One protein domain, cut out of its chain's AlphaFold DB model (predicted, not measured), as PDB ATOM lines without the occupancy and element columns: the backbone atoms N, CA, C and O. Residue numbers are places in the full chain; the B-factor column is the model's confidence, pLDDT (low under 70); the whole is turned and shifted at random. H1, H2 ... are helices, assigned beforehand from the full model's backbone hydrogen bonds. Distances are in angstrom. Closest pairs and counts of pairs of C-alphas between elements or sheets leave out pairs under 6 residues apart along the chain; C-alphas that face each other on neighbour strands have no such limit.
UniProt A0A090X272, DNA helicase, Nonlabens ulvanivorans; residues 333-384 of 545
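This is residues 333 to 384 of the 545 residues of the protein "DNA helicase" of Nonlabens ulvanivorans (UniProt A0A090X272). A flat helical hairpin with unequal arms: the long helix H1 makes one side, and the short helix H2 folds back beside its end. From H2 the unnamed stretch 370 to 384 runs back toward the beginning of H1, making a short parallel pairing with the lead-in at residues 335 to 336, and its last residues turn past that end of H1. The printed part has 52 residues, with two named helices, H1 then H2, and no named strand; the class is all helix, though just 24 residues, under half, are in named elements. The whole is only just loose, close to compact, with a radius of gyration of the C-alphas of 12.1 A, and spans 35 by 27 by 10 A.

Start at C-alpha 333 at (-39.546, 37.731, -11.878). Find C-alpha 341 at (-36.128, 50.873, -20.737); from there H1, residues 341 to 355, runs 20.8 A. Next comes H2, residues 361 to 369, 11.8 A long, which ends at C-alpha 369 at (-51.704, 40.970, -14.133).

Look at Gly 355 and Lys 364: their C-alphas, the closest of H1 and H2, are 5.2 A apart. The helices touch, H1 with residues 351 to 355 alone. They form a helical hairpin, running opposite ways at a shallow tilt of 25 degrees. In both H1 and H2 every O i to N i+4 pair is within hydrogen-bond range. Farther along, residues 374 to 375 pair with residues 335 to 336, parallel.

The C-alphas of Asn 359 and His 377 are the two farthest apart, at 36.3 A. The printed part has no cut, and the link from H1 to H2 is tight, with 5 residues. Mean pLDDT of the printed part is 91.3, and no printed residue is under 70.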
ATOM      1  N   LEU A 333     -40.736  36.911 -11.649       91.50
ATOM      2  CA  LEU A 333     -39.546  37.731 -11.878       91.50
ATOM      3  C   LEU A 333     -39.940  39.115 -12.407       91.50
ATOM      4  O   LEU A 333     -40.311  39.264 -13.571       91.50
ATOM      5  N   GLU A 334     -39.838  40.128 -11.548       92.19
ATOM      6  CA  GLU A 334     -40.319  41.485 -11.845       92.19
ATOM      7  C   GLU A 334     -39.400  42.289 -12.776       92.19
ATOM      8  O   GLU A 334     -39.872  43.160 -13.501       92.19
ATOM      9  N   TYR A 335     -38.088  42.034 -12.761       94.56
ATOM     10  CA  TYR A 335     -37.101  42.874 -13.448       94.56
ATOM     11  C   TYR A 335     -36.614  42.262 -14.760       94.56
ATOM     12  O   TYR A 335     -36.175  41.110 -14.806       94.56
ATOM     13  N   ASN A 336     -36.592  43.075 -15.817       95.06
ATOM     14  CA  ASN A 336     -35.973  42.722 -17.086       95.06
ATOM     15  C   ASN A 336     -34.501  43.168 -17.111       95.06
ATOM     16  O   ASN A 336     -34.173  44.354 -17.164       95.06
ATOM     17  N   TRP A 337     -33.600  42.188 -17.105       95.00
ATOM     18  CA  TRP A 337     -32.150  42.410 -17.155       95.00
ATOM     19  C   TRP A 337     -31.585  42.416 -18.584       95.00
ATOM     20  O   TRP A 337     -30.397  42.686 -18.788       95.00
ATOM     21  N   ARG A 338     -32.410  42.093 -19.587       94.56
ATOM     22  CA  ARG A 338     -31.986  41.889 -20.979       94.56
ATOM     23  C   ARG A 338     -31.984  43.205 -21.754       94.56
ATOM     24  O   ARG A 338     -30.947  43.562 -22.315       94.56
ATOM     25  N   SER A 339     -33.100  43.924 -21.722       96.06
ATOM     26  CA  SER A 339     -33.392  45.059 -22.604       96.06
ATOM     27  C   SER A 339     -33.203  46.421 -21.926       96.06
ATOM     28  O   SER A 339     -33.081  46.509 -20.706       96.06
ATOM     29  N   TYR A 340     -33.166  47.476 -22.743       97.19
ATOM     30  CA  TYR A 340     -33.214  48.868 -22.289       97.19
ATOM     31  C   TYR A 340     -34.661  49.324 -22.028       97.19
ATOM     32  O   TYR A 340     -35.597  48.753 -22.598       97.19
ATOM     33  N   ASP A 341     -34.830  50.346 -21.189       96.44
ATOM     34  CA  ASP A 341     -36.128  50.873 -20.737       96.44
ATOM     35  C   ASP A 341     -37.114  51.202 -21.873       96.44
ATOM     36  O   ASP A 341     -38.224  50.678 -21.835       96.44
ATOM     37  N   ASN A 342     -36.725  51.911 -22.941       96.69
ATOM     38  CA  ASN A 342     -37.655  52.268 -24.028       96.69
ATOM     39  C   ASN A 342     -38.266  51.035 -24.715       96.69
ATOM     40  O   ASN A 342     -39.409  51.061 -25.170       96.69
ATOM     41  N   VAL A 343     -37.509  49.934 -24.811       96.88
ATOM     42  CA  VAL A 343     -38.010  48.676 -25.386       96.88
ATOM     43  C   VAL A 343     -38.971  47.993 -24.415       96.88
ATOM     44  O   VAL A 343     -39.989  47.447 -24.842       96.88
ATOM     45  N   ILE A 344     -38.660  48.010 -23.117       96.00
ATOM     46  CA  ILE A 344     -39.499  47.418 -22.067       96.00
ATOM     47  C   ILE A 344     -40.826  48.178 -21.963       96.00
ATOM     48  O   ILE A 344     -41.884  47.555 -22.009       96.00
ATOM     49  N   GLU A 345     -40.777  49.509 -21.898       95.69
ATOM     50  CA  GLU A 345     -41.950  50.385 -21.827       95.69
ATOM     51  C   GLU A 345     -42.854  50.211 -23.045       95.69
ATOM     52  O   GLU A 345     -44.046  49.953 -22.884       95.69
ATOM     53  N   PHE A 346     -42.285  50.220 -24.256       96.19
ATOM     54  CA  PHE A 346     -43.059  49.969 -25.471       96.19
ATOM     55  C   PHE A 346     -43.800  48.626 -25.422       96.19
ATOM     56  O   PHE A 346     -44.983  48.568 -25.750       96.19
ATOM     57  N   ASN A 347     -43.133  47.541 -25.007       94.75
ATOM     58  CA  ASN A 347     -43.772  46.225 -24.923       94.75
ATOM     59  C   ASN A 347     -44.848  46.182 -23.828       94.75
ATOM     60  O   ASN A 347     -45.934  45.654 -24.075       94.75
ATOM     61  N   ASN A 348     -44.580  46.757 -22.653       93.94
ATOM     62  CA  ASN A 348     -45.553  46.862 -21.566       93.94
ATOM     63  C   ASN A 348     -46.827  47.584 -22.040       93.94
ATOM     64  O   ASN A 348     -47.931  47.068 -21.854       93.94
ATOM     65  N   ASP A 349     -46.683  48.736 -22.696       93.62
ATOM     66  CA  ASP A 349     -47.813  49.539 -23.167       93.62
ATOM     67  C   ASP A 349     -48.555  48.871 -24.326       93.62
ATOM     68  O   ASP A 349     -49.785  48.766 -24.307       93.62
ATOM     69  N   PHE A 350     -47.818  48.360 -25.318       93.88
ATOM     70  CA  PHE A 350     -48.396  47.706 -26.489       93.88
ATOM     71  C   PHE A 350     -49.225  46.478 -26.102       93.88
ATOM     72  O   PHE A 350     -50.372  46.338 -26.530       93.88
ATOM     73  N   PHE A 351     -48.672  45.587 -25.278       92.19
ATOM     74  CA  PHE A 351     -49.363  44.354 -24.913       92.19
ATOM     75  C   PHE A 351     -50.469  44.574 -23.879       92.19
ATOM     76  O   PHE A 351     -51.445  43.822 -23.880       92.19
ATOM     77  N   LYS A 352     -50.385  45.631 -23.060       90.50
ATOM     78  CA  LYS A 352     -51.499  46.066 -22.211       90.50
ATOM     79  C   LYS A 352     -52.675  46.530 -23.065       90.50
ATOM     80  O   LYS A 352     -53.791  46.064 -22.858       90.50
ATOM     81  N   PHE A 353     -52.413  47.383 -24.057       91.25
ATOM     82  CA  PHE A 353     -53.420  47.812 -25.027       91.25
ATOM     83  C   PHE A 353     -54.010  46.621 -25.795       91.25
ATOM     84  O   PHE A 353     -55.227  46.494 -25.907       91.25
ATOM     85  N   TYR A 354     -53.166  45.709 -26.284       90.25
ATOM     86  CA  TYR A 354     -53.611  44.529 -27.027       90.25
ATOM     87  C   TYR A 354     -54.468  43.574 -26.180       90.25
ATOM     88  O   TYR A 354     -55.443  43.012 -26.684       90.25
ATOM     89  N   GLY A 355     -54.145  43.411 -24.893       88.44
ATOM     90  CA  GLY A 355     -54.875  42.541 -23.969       88.44
ATOM     91  C   GLY A 355     -56.371  42.860 -23.869       88.44
ATOM     92  O   GLY A 355     -57.183  41.945 -23.721       88.44
ATOM     93  N   ASP A 356     -56.761  44.125 -24.040       87.19
ATOM     94  CA  ASP A 356     -58.165  44.550 -23.991       87.19
ATOM     95  C   ASP A 356     -59.000  44.092 -25.198       87.19
ATOM     96  O   ASP A 356     -60.227  44.033 -25.101       87.19
ATOM     97  N   TYR A 357     -58.351  43.697 -26.297       90.69
ATOM     98  CA  TYR A 357     -58.998  43.148 -27.493       90.69
ATOM     99  C   TYR A 357     -59.131  41.618 -27.466       90.69
ATOM    100  O   TYR A 357     -59.684  41.025 -28.398       90.69
ATOM    101  N   LEU A 358     -58.632  40.951 -26.421       88.50
ATOM    102  CA  LEU A 358     -58.747  39.502 -26.286       88.50
ATOM    103  C   LEU A 358     -60.146  39.108 -25.793       88.50
ATOM    104  O   LEU A 358     -60.603  39.540 -24.741       88.50
ATOM    105  N   ASN A 359     -60.794  38.197 -26.525       88.12
ATOM    106  CA  ASN A 359     -62.133  37.681 -26.198       88.12
ATOM    107  C   ASN A 359     -62.144  36.608 -25.089       88.12
ATOM    108  O   ASN A 359     -63.185  36.015 -24.823       88.12
ATOM    109  N   ASN A 360     -60.992  36.281 -24.500       88.06
ATOM    110  CA  ASN A 360     -60.857  35.228 -23.497       88.06
ATOM    111  C   ASN A 360     -60.363  35.835 -22.181       88.06
ATOM    112  O   ASN A 360     -59.255  36.368 -22.130       88.06
ATOM    113  N   ASP A 361     -61.162  35.694 -21.124       87.56
ATOM    114  CA  ASP A 361     -60.892  36.299 -19.814       87.56
ATOM    115  C   ASP A 361     -59.600  35.797 -19.166       87.56
ATOM    116  O   ASP A 361     -58.902  36.563 -18.509       87.56
ATOM    117  N   THR A 362     -59.245  34.525 -19.374       86.50
ATOM    118  CA  THR A 362     -58.002  33.952 -18.839       86.50
ATOM    119  C   THR A 362     -56.784  34.620 -19.474       86.50
ATOM    120  O   THR A 362     -55.874  35.037 -18.760       86.50
ATOM    121  N   TYR A 363     -56.782  34.801 -20.797       87.62
ATOM    122  CA  TYR A 363     -55.691  35.514 -21.461       87.62
ATOM    123  C   TYR A 363     -55.726  37.015 -21.171       87.62
ATOM    124  O   TYR A 363     -54.682  37.605 -20.927       87.62
ATOM    125  N   LYS A 364     -56.904  37.640 -21.117       88.56
ATOM    126  CA  LYS A 364     -57.014  39.048 -20.722       88.56
ATOM    127  C   LYS A 364     -56.402  39.289 -19.337       88.56
ATOM    128  O   LYS A 364     -55.590  40.195 -19.180       88.56
ATOM    129  N   ASN A 365     -56.713  38.428 -18.369       85.44
ATOM    130  CA  ASN A 365     -56.126  38.464 -17.030       85.44
ATOM    131  C   ASN A 365     -54.599  38.256 -17.066       85.44
ATOM    132  O   ASN A 365     -53.879  39.026 -16.435       85.44
ATOM    133  N   LEU A 366     -54.097  37.303 -17.867       87.25
ATOM    134  CA  LEU A 366     -52.655  37.101 -18.070       87.25
ATOM    135  C   LEU A 366     -51.949  38.406 -18.482       87.25
ATOM    136  O   LEU A 366     -50.955  38.791 -17.868       87.25
ATOM    137  N   TYR A 367     -52.476  39.096 -19.496       86.00
ATOM    138  CA  TYR A 367     -51.889  40.341 -20.003       86.00
ATOM    139  C   TYR A 367     -52.068  41.532 -19.049       86.00
ATOM    140  O   TYR A 367     -51.270  42.462 -19.083       86.00
ATOM    141  N   GLN A 368     -53.084  41.526 -18.187       81.44
ATOM    142  CA  GLN A 368     -53.301  42.609 -17.223       81.44
ATOM    143  C   GLN A 368     -52.458  42.452 -15.951       81.44
ATOM    144  O   GLN A 368     -51.947  43.447 -15.443       81.44
ATOM    145  N   ASN A 369     -52.285  41.223 -15.456       78.50
ATOM    146  CA  ASN A 369     -51.704  40.970 -14.133       78.50
ATOM    147  C   ASN A 369     -50.260  40.445 -14.164       78.50
ATOM    148  O   ASN A 369     -49.558  40.587 -13.170       78.50
ATOM    149  N   TYR A 370     -49.798  39.866 -15.278       79.38
ATOM    150  CA  TYR A 370     -48.486  39.195 -15.361       79.38
ATOM    151  C   TYR A 370     -47.616  39.674 -16.535       79.38
ATOM    152  O   TYR A 370     -46.623  39.031 -16.897       79.38
ATOM    153  N   LEU A 371     -48.010  40.773 -17.184       82.75
ATOM    154  CA  LEU A 371     -47.282  41.349 -18.316       82.75
ATOM    155  C   LEU A 371     -46.149  42.274 -17.878       82.75
ATOM    156  O   LEU A 371     -45.091  42.262 -18.500       82.75
ATOM    157  N   HIS A 372     -46.395  43.090 -16.854       88.00
ATOM    158  CA  HIS A 372     -45.536  44.222 -16.540       88.00
ATOM    159  C   HIS A 372     -44.165  43.770 -16.030       88.00
ATOM    160  O   HIS A 372     -44.080  43.000 -15.075       88.00
ATOM    161  N   GLN A 373     -43.106  44.293 -16.648       91.81
ATOM    162  CA  GLN A 373     -41.735  44.154 -16.160       91.81
ATOM    163  C   GLN A 373     -41.110  45.519 -15.879       91.81
ATOM    164  O   GLN A 373     -41.269  46.456 -16.665       91.81
ATOM    165  N   ASN A 374     -40.346  45.591 -14.792       94.25
ATOM    166  CA  ASN A 374     -39.559  46.751 -14.402       94.25
ATOM    167  C   ASN A 374     -38.236  46.791 -15.175       94.25
ATOM    168  O   ASN A 374     -37.551  45.770 -15.332       94.25
ATOM    169  N   ALA A 375     -37.846  47.984 -15.618       92.94
ATOM    170  CA  ALA A 375     -36.508  48.226 -16.137       92.94
ATOM    171  C   ALA A 375     -35.466  48.195 -15.006       92.94
ATOM    172  O   ALA A 375     -35.764  48.419 -13.832       92.94
ATOM    173  N   THR A 376     -34.224  47.891 -15.374       92.81
ATOM    174  CA  THR A 376     -33.071  47.945 -14.465       92.81
ATOM    175  C   THR A 376     -32.312  49.260 -14.679       92.81
ATOM    176  O   THR A 376     -32.921  50.294 -14.918       92.81
ATOM    177  N   HIS A 377     -30.979  49.257 -14.614       92.44
ATOM    178  CA  HIS A 377     -30.141  50.448 -14.811       92.44
ATOM    179  C   HIS A 377     -29.820  50.742 -16.295       92.44
ATOM    180  O   HIS A 377     -29.014  51.625 -16.591       92.44
ATOM    181  N   LYS A 378     -30.391  49.972 -17.232       93.50
ATOM    182  CA  LYS A 378     -30.170  50.104 -18.681       93.50
ATOM    183  C   LYS A 378     -31.117  51.149 -19.285       93.50
ATOM    184  O   LYS A 378     -32.193  50.801 -19.763       93.50
ATOM    185  N   ASN A 379     -30.680  52.407 -19.311       94.12
ATOM    186  CA  ASN A 379     -31.473  53.520 -19.847       94.12
ATOM    187  C   ASN A 379     -31.221  53.737 -21.352       94.12
ATOM    188  O   ASN A 379     -30.069  53.710 -21.793       94.12
ATOM    189  N   GLY A 380     -32.272  53.980 -22.134       94.25
ATOM    190  CA  GLY A 380     -32.247  54.230 -23.575       94.25
ATOM    191  C   GLY A 380     -32.921  53.140 -24.422       94.25
ATOM    192  O   GLY A 380     -33.979  52.611 -24.112       94.25
ATOM    193  N   GLY A 381     -32.315  52.803 -25.559       92.06
ATOM    194  CA  GLY A 381     -32.933  51.919 -26.552       92.06
ATOM    195  C   GLY A 381     -33.871  52.657 -27.510       92.06
ATOM    196  O   GLY A 381     -34.164  53.842 -27.347       92.06
ATOM    197  N   TYR A 382     -34.296  51.964 -28.562       92.94
ATOM    198  CA  TYR A 382     -35.029  52.563 -29.672       92.94
ATOM    199  C   TYR A 382     -36.036  51.569 -30.246       92.94
ATOM    200  O   TYR A 382     -35.703  50.406 -30.468       92.94
ATOM    201  N   VAL A 383     -37.257  52.041 -30.498       96.25
ATOM    202  CA  VAL A 383     -38.309  51.289 -31.187       96.25
ATOM    203  C   VAL A 383     -38.796  52.122 -32.368       96.25
ATOM    204  O   VAL A 383     -39.118  53.299 -32.213       96.25
ATOM    205  N   GLN A 384     -38.852  51.505 -33.547       95.25
ATOM    206  CA  GLN A 384     -39.346  52.109 -34.784       95.25
ATOM    207  C   GLN A 384     -40.425  51.204 -35.380       95.25
ATOM    208  O   GLN A 384     -40.246  49.988 -35.451       95.25
TER     209      GLN A 384